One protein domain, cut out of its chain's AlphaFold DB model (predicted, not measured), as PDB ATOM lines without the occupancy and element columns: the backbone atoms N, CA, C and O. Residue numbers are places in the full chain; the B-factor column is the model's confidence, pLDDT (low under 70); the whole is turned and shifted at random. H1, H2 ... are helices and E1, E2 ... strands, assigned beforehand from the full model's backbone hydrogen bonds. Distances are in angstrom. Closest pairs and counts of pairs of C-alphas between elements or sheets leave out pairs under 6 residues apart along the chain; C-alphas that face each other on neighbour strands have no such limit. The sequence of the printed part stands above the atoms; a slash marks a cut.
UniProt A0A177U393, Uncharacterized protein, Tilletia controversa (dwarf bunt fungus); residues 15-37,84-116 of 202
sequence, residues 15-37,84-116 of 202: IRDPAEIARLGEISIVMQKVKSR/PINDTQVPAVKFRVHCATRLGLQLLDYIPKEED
ATOM      1  N   ILE A  15     -15.625  24.514  50.199       59.16
ATOM      2  CA  ILE A  15     -16.956  24.251  49.647       59.16
ATOM      3  C   ILE A  15     -17.330  22.826  50.060       59.16
ATOM      4  O   ILE A  15     -16.828  21.858  49.494       59.16
ATOM      5  N   ARG A  16     -18.176  22.701  51.087       59.94
ATOM      6  CA  ARG A  16     -18.600  21.407  51.649       59.94
ATOM      7  C   ARG A  16     -19.865  20.844  51.003       59.94
ATOM      8  O   ARG A  16     -20.191  19.691  51.267       59.94
ATOM      9  N   ASP A  17     -20.570  21.626  50.182       63.53
ATOM     10  CA  ASP A  17     -21.771  21.162  49.483       63.53
ATOM     11  C   ASP A  17     -21.390  20.345  48.228       63.53
ATOM     12  O   ASP A  17     -20.816  20.897  47.278       63.53
ATOM     13  N   PRO A  18     -21.730  19.042  48.168       59.06
ATOM     14  CA  PRO A  18     -21.495  18.205  46.993       59.06
ATOM     15  C   PRO A  18     -22.127  18.764  45.709       59.06
ATOM     16  O   PRO A  18     -21.575  18.568  44.624       59.06
ATOM     17  N   ALA A  19     -23.249  19.488  45.807       60.78
ATOM     18  CA  ALA A  19     -23.913  20.105  44.659       60.78
ATOM     19  C   ALA A  19     -23.176  21.352  44.133       60.78
ATOM     20  O   ALA A  19     -23.305  21.718  42.958       60.78
ATOM     21  N   GLU A  20     -22.387  22.023  44.971       57.75
ATOM     22  CA  GLU A  20     -21.499  23.119  44.567       57.75
ATOM     23  C   GLU A  20     -20.174  22.583  44.008       57.75
ATOM     24  O   GLU A  20     -19.697  23.074  42.984       57.75
ATOM     25  N   ILE A  21     -19.646  21.496  44.579       58.66
ATOM     26  CA  ILE A  21     -18.485  20.765  44.042       58.66
ATOM     27  C   ILE A  21     -18.782  20.171  42.656       58.66
ATOM     28  O   ILE A  21     -17.912  20.160  41.787       58.66
ATOM     29  N   ALA A  22     -20.013  19.720  42.401       55.38
ATOM     30  CA  ALA A  22     -20.427  19.239  41.081       55.38
ATOM     31  C   ALA A  22     -20.459  20.349  40.007       55.38
ATOM     32  O   ALA A  22     -20.392  20.052  38.815       55.38
ATOM     33  N   ARG A  23     -20.550  21.623  40.419       55.34
ATOM     34  CA  ARG A  23     -20.535  22.803  39.533       55.34
ATOM     35  C   ARG A  23     -19.137  23.402  39.342       55.34
ATOM     36  O   ARG A  23     -18.952  24.262  38.481       55.34
ATOM     37  N   LEU A  24     -18.151  22.955  40.119       59.16
ATOM     38  CA  LEU A  24     -16.756  23.359  39.989       59.16
ATOM     39  C   LEU A  24     -16.145  22.707  38.750       59.16
ATOM     40  O   LEU A  24     -15.900  21.506  38.749       59.16
ATOM     41  N   GLY A  25     -15.844  23.514  37.726       62.91
ATOM     42  CA  GLY A  25     -14.898  23.086  36.698       62.91
ATOM     43  C   GLY A  25     -15.165  23.475  35.251       62.91
ATOM     44  O   GLY A  25     -14.636  22.800  34.380       62.91
ATOM     45  N   GLU A  26     -15.938  24.513  34.928       68.50
ATOM     46  CA  GLU A  26     -15.967  24.981  33.533       68.50
ATOM     47  C   GLU A  26     -14.793  25.930  33.258       68.50
ATOM     48  O   GLU A  26     -14.806  27.100  33.643       68.50
ATOM     49  N   ILE A  27     -13.772  25.438  32.554       76.12
ATOM     50  CA  ILE A  27     -12.737  26.293  31.969       76.12
ATOM     51  C   ILE A  27     -13.211  26.681  30.571       76.12
ATOM     52  O   ILE A  27     -13.277  25.851  29.661       76.12
ATOM     53  N   SER A  28     -13.531  27.963  30.391       78.81
ATOM     54  CA  SER A  28     -13.860  28.520  29.080       78.81
ATOM     55  C   SER A  28     -12.654  29.241  28.490       78.81
ATOM     56  O   SER A  28     -12.185  30.243  29.027       78.81
ATOM     57  N   ILE A  29     -12.163  28.741  27.358       85.44
ATOM     58  CA  ILE A  29     -11.091  29.368  26.588       85.44
ATOM     59  C   ILE A  29     -11.711  29.963  25.327       85.44
ATOM     60  O   ILE A  29     -12.273  29.249  24.495       85.44
ATOM     61  N   VAL A  30     -11.604  31.282  25.178       87.75
ATOM     62  CA  VAL A  30     -12.093  32.006  24.001       87.75
ATOM     63  C   VAL A  30     -10.899  32.437  23.161       87.75
ATOM     64  O   VAL A  30     -10.132  33.311  23.558       87.75
ATOM     65  N   MET A  31     -10.751  31.836  21.985       87.50
ATOM     66  CA  MET A  31      -9.726  32.204  21.015       87.50
ATOM     67  C   MET A  31     -10.311  33.157  19.976       87.50
ATOM     68  O   MET A  31     -11.309  32.853  19.321       87.50
ATOM     69  N   GLN A  32      -9.676  34.316  19.812       87.62
ATOM     70  CA  GLN A  32     -10.041  35.312  18.808       87.62
ATOM     71  C   GLN A  32      -8.852  35.591  17.899       87.62
ATOM     72  O   GLN A  32      -7.713  35.712  18.352       87.62
ATOM     73  N   LYS A  33      -9.124  35.711  16.601       86.00
ATOM     74  CA  LYS A  33      -8.120  36.174  15.649       86.00
ATOM     75  C   LYS A  33      -7.869  37.659  15.893       86.00
ATOM     76  O   LYS A  33      -8.811  38.433  16.017       86.00
ATOM     77  N   VAL A  34      -6.605  38.066  15.927       84.38
ATOM     78  CA  VAL A  34      -6.204  39.468  16.098       84.38
ATOM     79  C   VAL A  34      -5.777  40.034  14.743       84.38
ATOM     80  O   VAL A  34      -4.988  39.415  14.026       84.38
ATOM     81  N   LYS A  35      -6.263  41.228  14.385       77.00
ATOM     82  CA  LYS A  35      -5.745  42.034  13.270       77.00
ATOM     83  C   LYS A  35      -4.417  42.655  13.696       77.00
ATOM     84  O   LYS A  35      -4.353  43.831  14.047       77.00
ATOM     85  N   SER A  36      -3.339  41.875  13.691       68.56
ATOM     86  CA  SER A  36      -2.013  42.470  13.860       68.56
ATOM     87  C   SER A  36      -1.671  43.298  12.619       68.56
ATOM     88  O   SER A  36      -1.470  42.750  11.538       68.56
ATOM     89  N   ARG A  37      -1.628  44.626  12.767       59.59
ATOM     90  CA  ARG A  37      -1.065  45.551  11.764       59.59
ATOM     91  C   ARG A  37       0.388  45.935  12.057       59.59
ATOM     92  O   ARG A  37       0.992  46.649  11.264       59.59
ATOM     93  N   PRO A  84      -4.456  44.170  21.810       72.38
ATOM     94  CA  PRO A  84      -4.799  43.500  20.562       72.38
ATOM     95  C   PRO A  84      -6.097  44.075  19.978       72.38
ATOM     96  O   PRO A  84      -7.069  44.301  20.693       72.38
ATOM     97  N   ILE A  85      -6.123  44.289  18.659       81.62
ATOM     98  CA  ILE A  85      -7.343  44.631  17.913       81.62
ATOM     99  C   ILE A  85      -7.899  43.340  17.317       81.62
ATOM    100  O   ILE A  85      -7.272  42.754  16.436       81.62
ATOM    101  N   ASN A  86      -9.068  42.891  17.767       84.62
ATOM    102  CA  ASN A  86      -9.648  41.622  17.319       84.62
ATOM    103  C   ASN A  86     -10.274  41.735  15.916       84.62
ATOM    104  O   ASN A  86     -10.805  42.775  15.522       84.62
ATOM    105  N   ASP A  87     -10.187  40.660  15.136       84.94
ATOM    106  CA  ASP A  87     -10.812  40.538  13.825       84.94
ATOM    107  C   ASP A  87     -12.275  40.112  13.975       84.94
ATOM    108  O   ASP A  87     -12.563  38.948  14.226       84.94
ATOM    109  N   THR A  88     -13.204  41.052  13.806       83.00
ATOM    110  CA  THR A  88     -14.649  40.794  13.922       83.00
ATOM    111  C   THR A  88     -15.233  39.980  12.767       83.00
ATOM    112  O   THR A  88     -16.361  39.514  12.874       83.00
ATOM    113  N   GLN A  89     -14.491  39.802  11.668       87.50
ATOM    114  CA  GLN A  89     -14.930  39.007  10.515       87.50
ATOM    115  C   GLN A  89     -14.737  37.502  10.746       87.50
ATOM    116  O   GLN A  89     -15.368  36.691  10.075       87.50
ATOM    117  N   VAL A  90     -13.860  37.118  11.682       83.62
ATOM    118  CA  VAL A  90     -13.608  35.714  12.014       83.62
ATOM    119  C   VAL A  90     -14.312  35.383  13.329       83.62
ATOM    120  O   VAL A  90     -14.034  36.030  14.340       83.62
ATOM    121  N   PRO A  91     -15.215  34.386  13.351       89.12
ATOM    122  CA  PRO A  91     -15.903  34.008  14.575       89.12
ATOM    123  C   PRO A  91     -14.906  33.499  15.622       89.12
ATOM    124  O   PRO A  91     -13.932  32.815  15.308       89.12
ATOM    125  N   ALA A  92     -15.159  33.840  16.884       88.50
ATOM    126  CA  ALA A  92     -14.356  33.358  17.999       88.50
ATOM    127  C   ALA A  92     -14.545  31.848  18.179       88.50
ATOM    128  O   ALA A  92     -15.675  31.355  18.183       88.50
ATOM    129  N   VAL A  93     -13.449  31.126  18.400       90.88
ATOM    130  CA  VAL A  93     -13.500  29.703  18.742       90.88
ATOM    131  C   VAL A  93     -13.596  29.586  20.258       90.88
ATOM    132  O   VAL A  93     -12.771  30.144  20.982       90.88
ATOM    133  N   LYS A  94     -14.626  28.892  20.745       89.25
ATOM    134  CA  LYS A  94     -14.859  28.678  22.177       89.25
ATOM    135  C   LYS A  94     -14.581  27.223  22.518       89.25
ATOM    136  O   LYS A  94     -15.284  26.340  22.038       89.25
ATOM    137  N   PHE A  95     -13.597  26.994  23.375       86.00
ATOM    138  CA  PHE A  95     -13.357  25.694  23.985       86.00
ATOM    139  C   PHE A  95     -13.956  25.714  25.384       86.00
ATOM    140  O   PHE A  95     -13.696  26.628  26.168       86.00
ATOM    141  N   ARG A  96     -14.788  24.720  25.677       81.94
ATOM    142  CA  ARG A  96     -15.337  24.489  27.009       81.94
ATOM    143  C   ARG A  96     -14.767  23.183  27.514       81.94
ATOM    144  O   ARG A  96     -14.975  22.143  26.895       81.94
ATOM    145  N   VAL A  97     -14.014  23.263  28.596       78.81
ATOM    146  CA  VAL A  97     -13.506  22.090  29.296       78.81
ATOM    147  C   VAL A  97     -14.335  21.955  30.556       78.81
ATOM    148  O   VAL A  97     -14.349  22.863  31.381       78.81
ATOM    149  N   HIS A  98     -15.041  20.837  30.673       72.50
ATOM    150  CA  HIS A  98     -15.780  20.481  31.874       72.50
ATOM    151  C   HIS A  98     -14.891  19.578  32.726       72.50
ATOM    152  O   HIS A  98     -14.678  18.409  32.409       72.50
ATOM    153  N   CYS A  99     -14.337  20.130  33.794       68.38
ATOM    154  CA  CYS A  99     -13.692  19.370  34.844       68.38
ATOM    155  C   CYS A  99     -14.797  18.870  35.774       68.38
ATOM    156  O   CYS A  99     -15.354  19.640  36.542       68.38
ATOM    157  N   ALA A 100     -15.142  17.592  35.677       72.81
ATOM    158  CA  ALA A 100     -16.027  16.953  36.638       72.81
ATOM    159  C   ALA A 100     -15.178  16.157  37.631       72.81
ATOM    160  O   ALA A 100     -14.260  15.431  37.239       72.81
ATOM    161  N   THR A 101     -15.472  16.281  38.923       73.56
ATOM    162  CA  THR A 101     -14.898  15.380  39.927       73.56
ATOM    163  C   THR A 101     -15.472  13.975  39.735       73.56
ATOM    164  O   THR A 101     -16.579  13.815  39.220       73.56
ATOM    165  N   ARG A 102     -14.748  12.931  40.168       73.62
ATOM    166  CA  ARG A 102     -15.266  11.550  40.139       73.62
ATOM    167  C   ARG A 102     -16.616  11.443  40.857       73.62
ATOM    168  O   ARG A 102     -17.520  10.806  40.334       73.62
ATOM    169  N   LEU A 103     -16.754  12.131  41.994       72.00
ATOM    170  CA  LEU A 103     -18.014  12.248  42.728       72.00
ATOM    171  C   LEU A 103     -19.107  12.900  41.868       72.00
ATOM    172  O   LEU A 103     -20.209  12.375  41.789       72.00
ATOM    173  N   GLY A 104     -18.800  14.000  41.173       72.62
ATOM    174  CA  GLY A 104     -19.739  14.651  40.253       72.62
ATOM    175  C   GLY A 104     -20.192  13.737  39.112       72.62
ATOM    176  O   GLY A 104     -21.371  13.707  38.782       72.62
ATOM    177  N   LEU A 105     -19.287  12.930  38.549       77.19
ATOM    178  CA  LEU A 105     -19.632  11.940  37.521       77.19
ATOM    179  C   LEU A 105     -20.475  10.777  38.066       77.19
ATOM    180  O   LEU A 105     -21.324  10.265  37.344       77.19
ATOM    181  N   GLN A 106     -20.266  10.385  39.325       77.25
ATOM    182  CA  GLN A 106     -21.088   9.385  40.017       77.25
ATOM    183  C   GLN A 106     -22.481   9.911  40.381       77.25
ATOM    184  O   GLN A 106     -23.441   9.155  40.346       77.25
ATOM    185  N   LEU A 107     -22.608  11.197  40.726       74.00
ATOM    186  CA  LEU A 107     -23.900  11.845  40.981       74.00
ATOM    187  C   LEU A 107     -24.719  12.063  39.701       74.00
ATOM    188  O   LEU A 107     -25.939  12.143  39.767       74.00
ATOM    189  N   LEU A 108     -24.047  12.182  38.556       75.25
ATOM    190  CA  LEU A 108     -24.667  12.290  37.233       75.25
ATOM    191  C   LEU A 108     -24.883  10.921  36.560       75.25
ATOM    192  O   LEU A 108     -25.190  10.877  35.372       75.25
ATOM    193  N   ASP A 109     -24.676   9.823  37.293       75.44
ATOM    194  CA  ASP A 109     -24.833   8.435  36.835       75.44
ATOM    195  C   ASP A 109     -23.987   8.052  35.600       75.44
ATOM    196  O   ASP A 109     -24.260   7.068  34.913       75.44
ATOM    197  N   TYR A 110     -22.907   8.791  35.322       77.81
ATOM    198  CA  TYR A 110     -21.956   8.451  34.257       77.81
ATOM    199  C   TYR A 110     -20.924   7.404  34.693       77.81
ATOM    200  O   TYR A 110     -20.323   6.740  33.848       77.81
ATOM    201  N   ILE A 111     -20.677   7.277  36.001       81.19
ATOM    202  CA  ILE A 111     -19.742   6.312  36.591       81.19
ATOM    203  C   ILE A 111     -20.454   5.582  37.742       81.19
ATOM    204  O   ILE A 111     -21.053   6.256  38.579       81.19
ATOM    205  N   PRO A 112     -20.356   4.243  37.847       77.50
ATOM    206  CA  PRO A 112     -20.917   3.495  38.971       77.50
ATOM    207  C   PRO A 112     -20.342   3.939  40.321       77.50
ATOM    208  O   PRO A 112     -19.153   4.284  40.436       77.50
ATOM    209  N   LYS A 113     -21.165   3.905  41.371       79.94
ATOM    210  CA  LYS A 113     -20.678   4.102  42.740       79.94
ATOM    211  C   LYS A 113     -19.904   2.849  43.148       79.94
ATOM    212  O   LYS A 113     -20.250   1.743  42.749       79.94
ATOM    213  N   GLU A 114     -18.817   3.008  43.903       67.56
ATOM    214  CA  GLU A 114     -17.971   1.857  44.277       67.56
ATOM    215  C   GLU A 114     -18.748   0.806  45.091       67.56
ATOM    216  O   GLU A 114     -18.474  -0.391  44.980       67.56
ATOM    217  N   GLU A 115     -19.780   1.240  45.817       64.12
ATOM    218  CA  GLU A 115     -20.723   0.382  46.538       64.12
ATOM    219  C   GLU A 115     -21.483  -0.568  45.596       64.12
ATOM    220  O   GLU A 115     -21.612  -1.755  45.905       64.12
ATOM    221  N   ASP A 116     -21.855  -0.110  44.397       57.88
ATOM    222  CA  ASP A 116     -22.599  -0.898  43.401       57.88
ATOM    223  C   ASP A 116     -21.734  -1.988  42.743       57.88
ATOM    224  O   ASP A 116     -22.238  -2.987  42.237       57.88
TER     225      ASP A 116
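AT A GLANCE: This is residues 15 to 37 and 84 to 116 of the 202 residues of an uncharacterized protein of Tilletia controversa (dwarf bunt fungus) (UniProt A0A177U393). With little regular structure, this is a long thin rod: a two-stranded antiparallel ribbon, E1 and E2, with two short helices, H1 and H2, at one end and unnamed residues 32 to 37 and 84 to 92 at the other. The 56 printed residues run H1, E1, E2, H2, class mixed, with only 22 in named elements. The whole is extended, radius of gyration of the C-alphas 18.2 A, spanning 60 by 22 by 12 A.

IN THESE COORDINATES: E1, residues 26 to 31, is 15.7 A long; E2, residues 93 to 98, is 16.2 A. H1, residues 18 to 21, begins at C-alpha (-21.495, 18.205, 46.993); H2, residues 102 to 107, ends at (-23.900, 11.845, 40.981).

HOW THE PARTS SIT: E1 and E2 are antiparallel at 165 degrees, with N 29 and O 95 2.9 A apart, within hydrogen-bond range. H1 and H2 are close but not clearly touching; their closest C-alphas, Ile 21 and Gly 104, are 7.3 A apart. Every O i to N i+4 pair in H2 is within range; H1 is too short for one.

THE WHOLE: Residues 38 to 83 are cut out, leaving 9.8 A between C-alphas 37 and 84. Mean pLDDT of the printed part is 74.5, with residues 15 to 26, 36 to 37, 99 and 114 to 116 under 70.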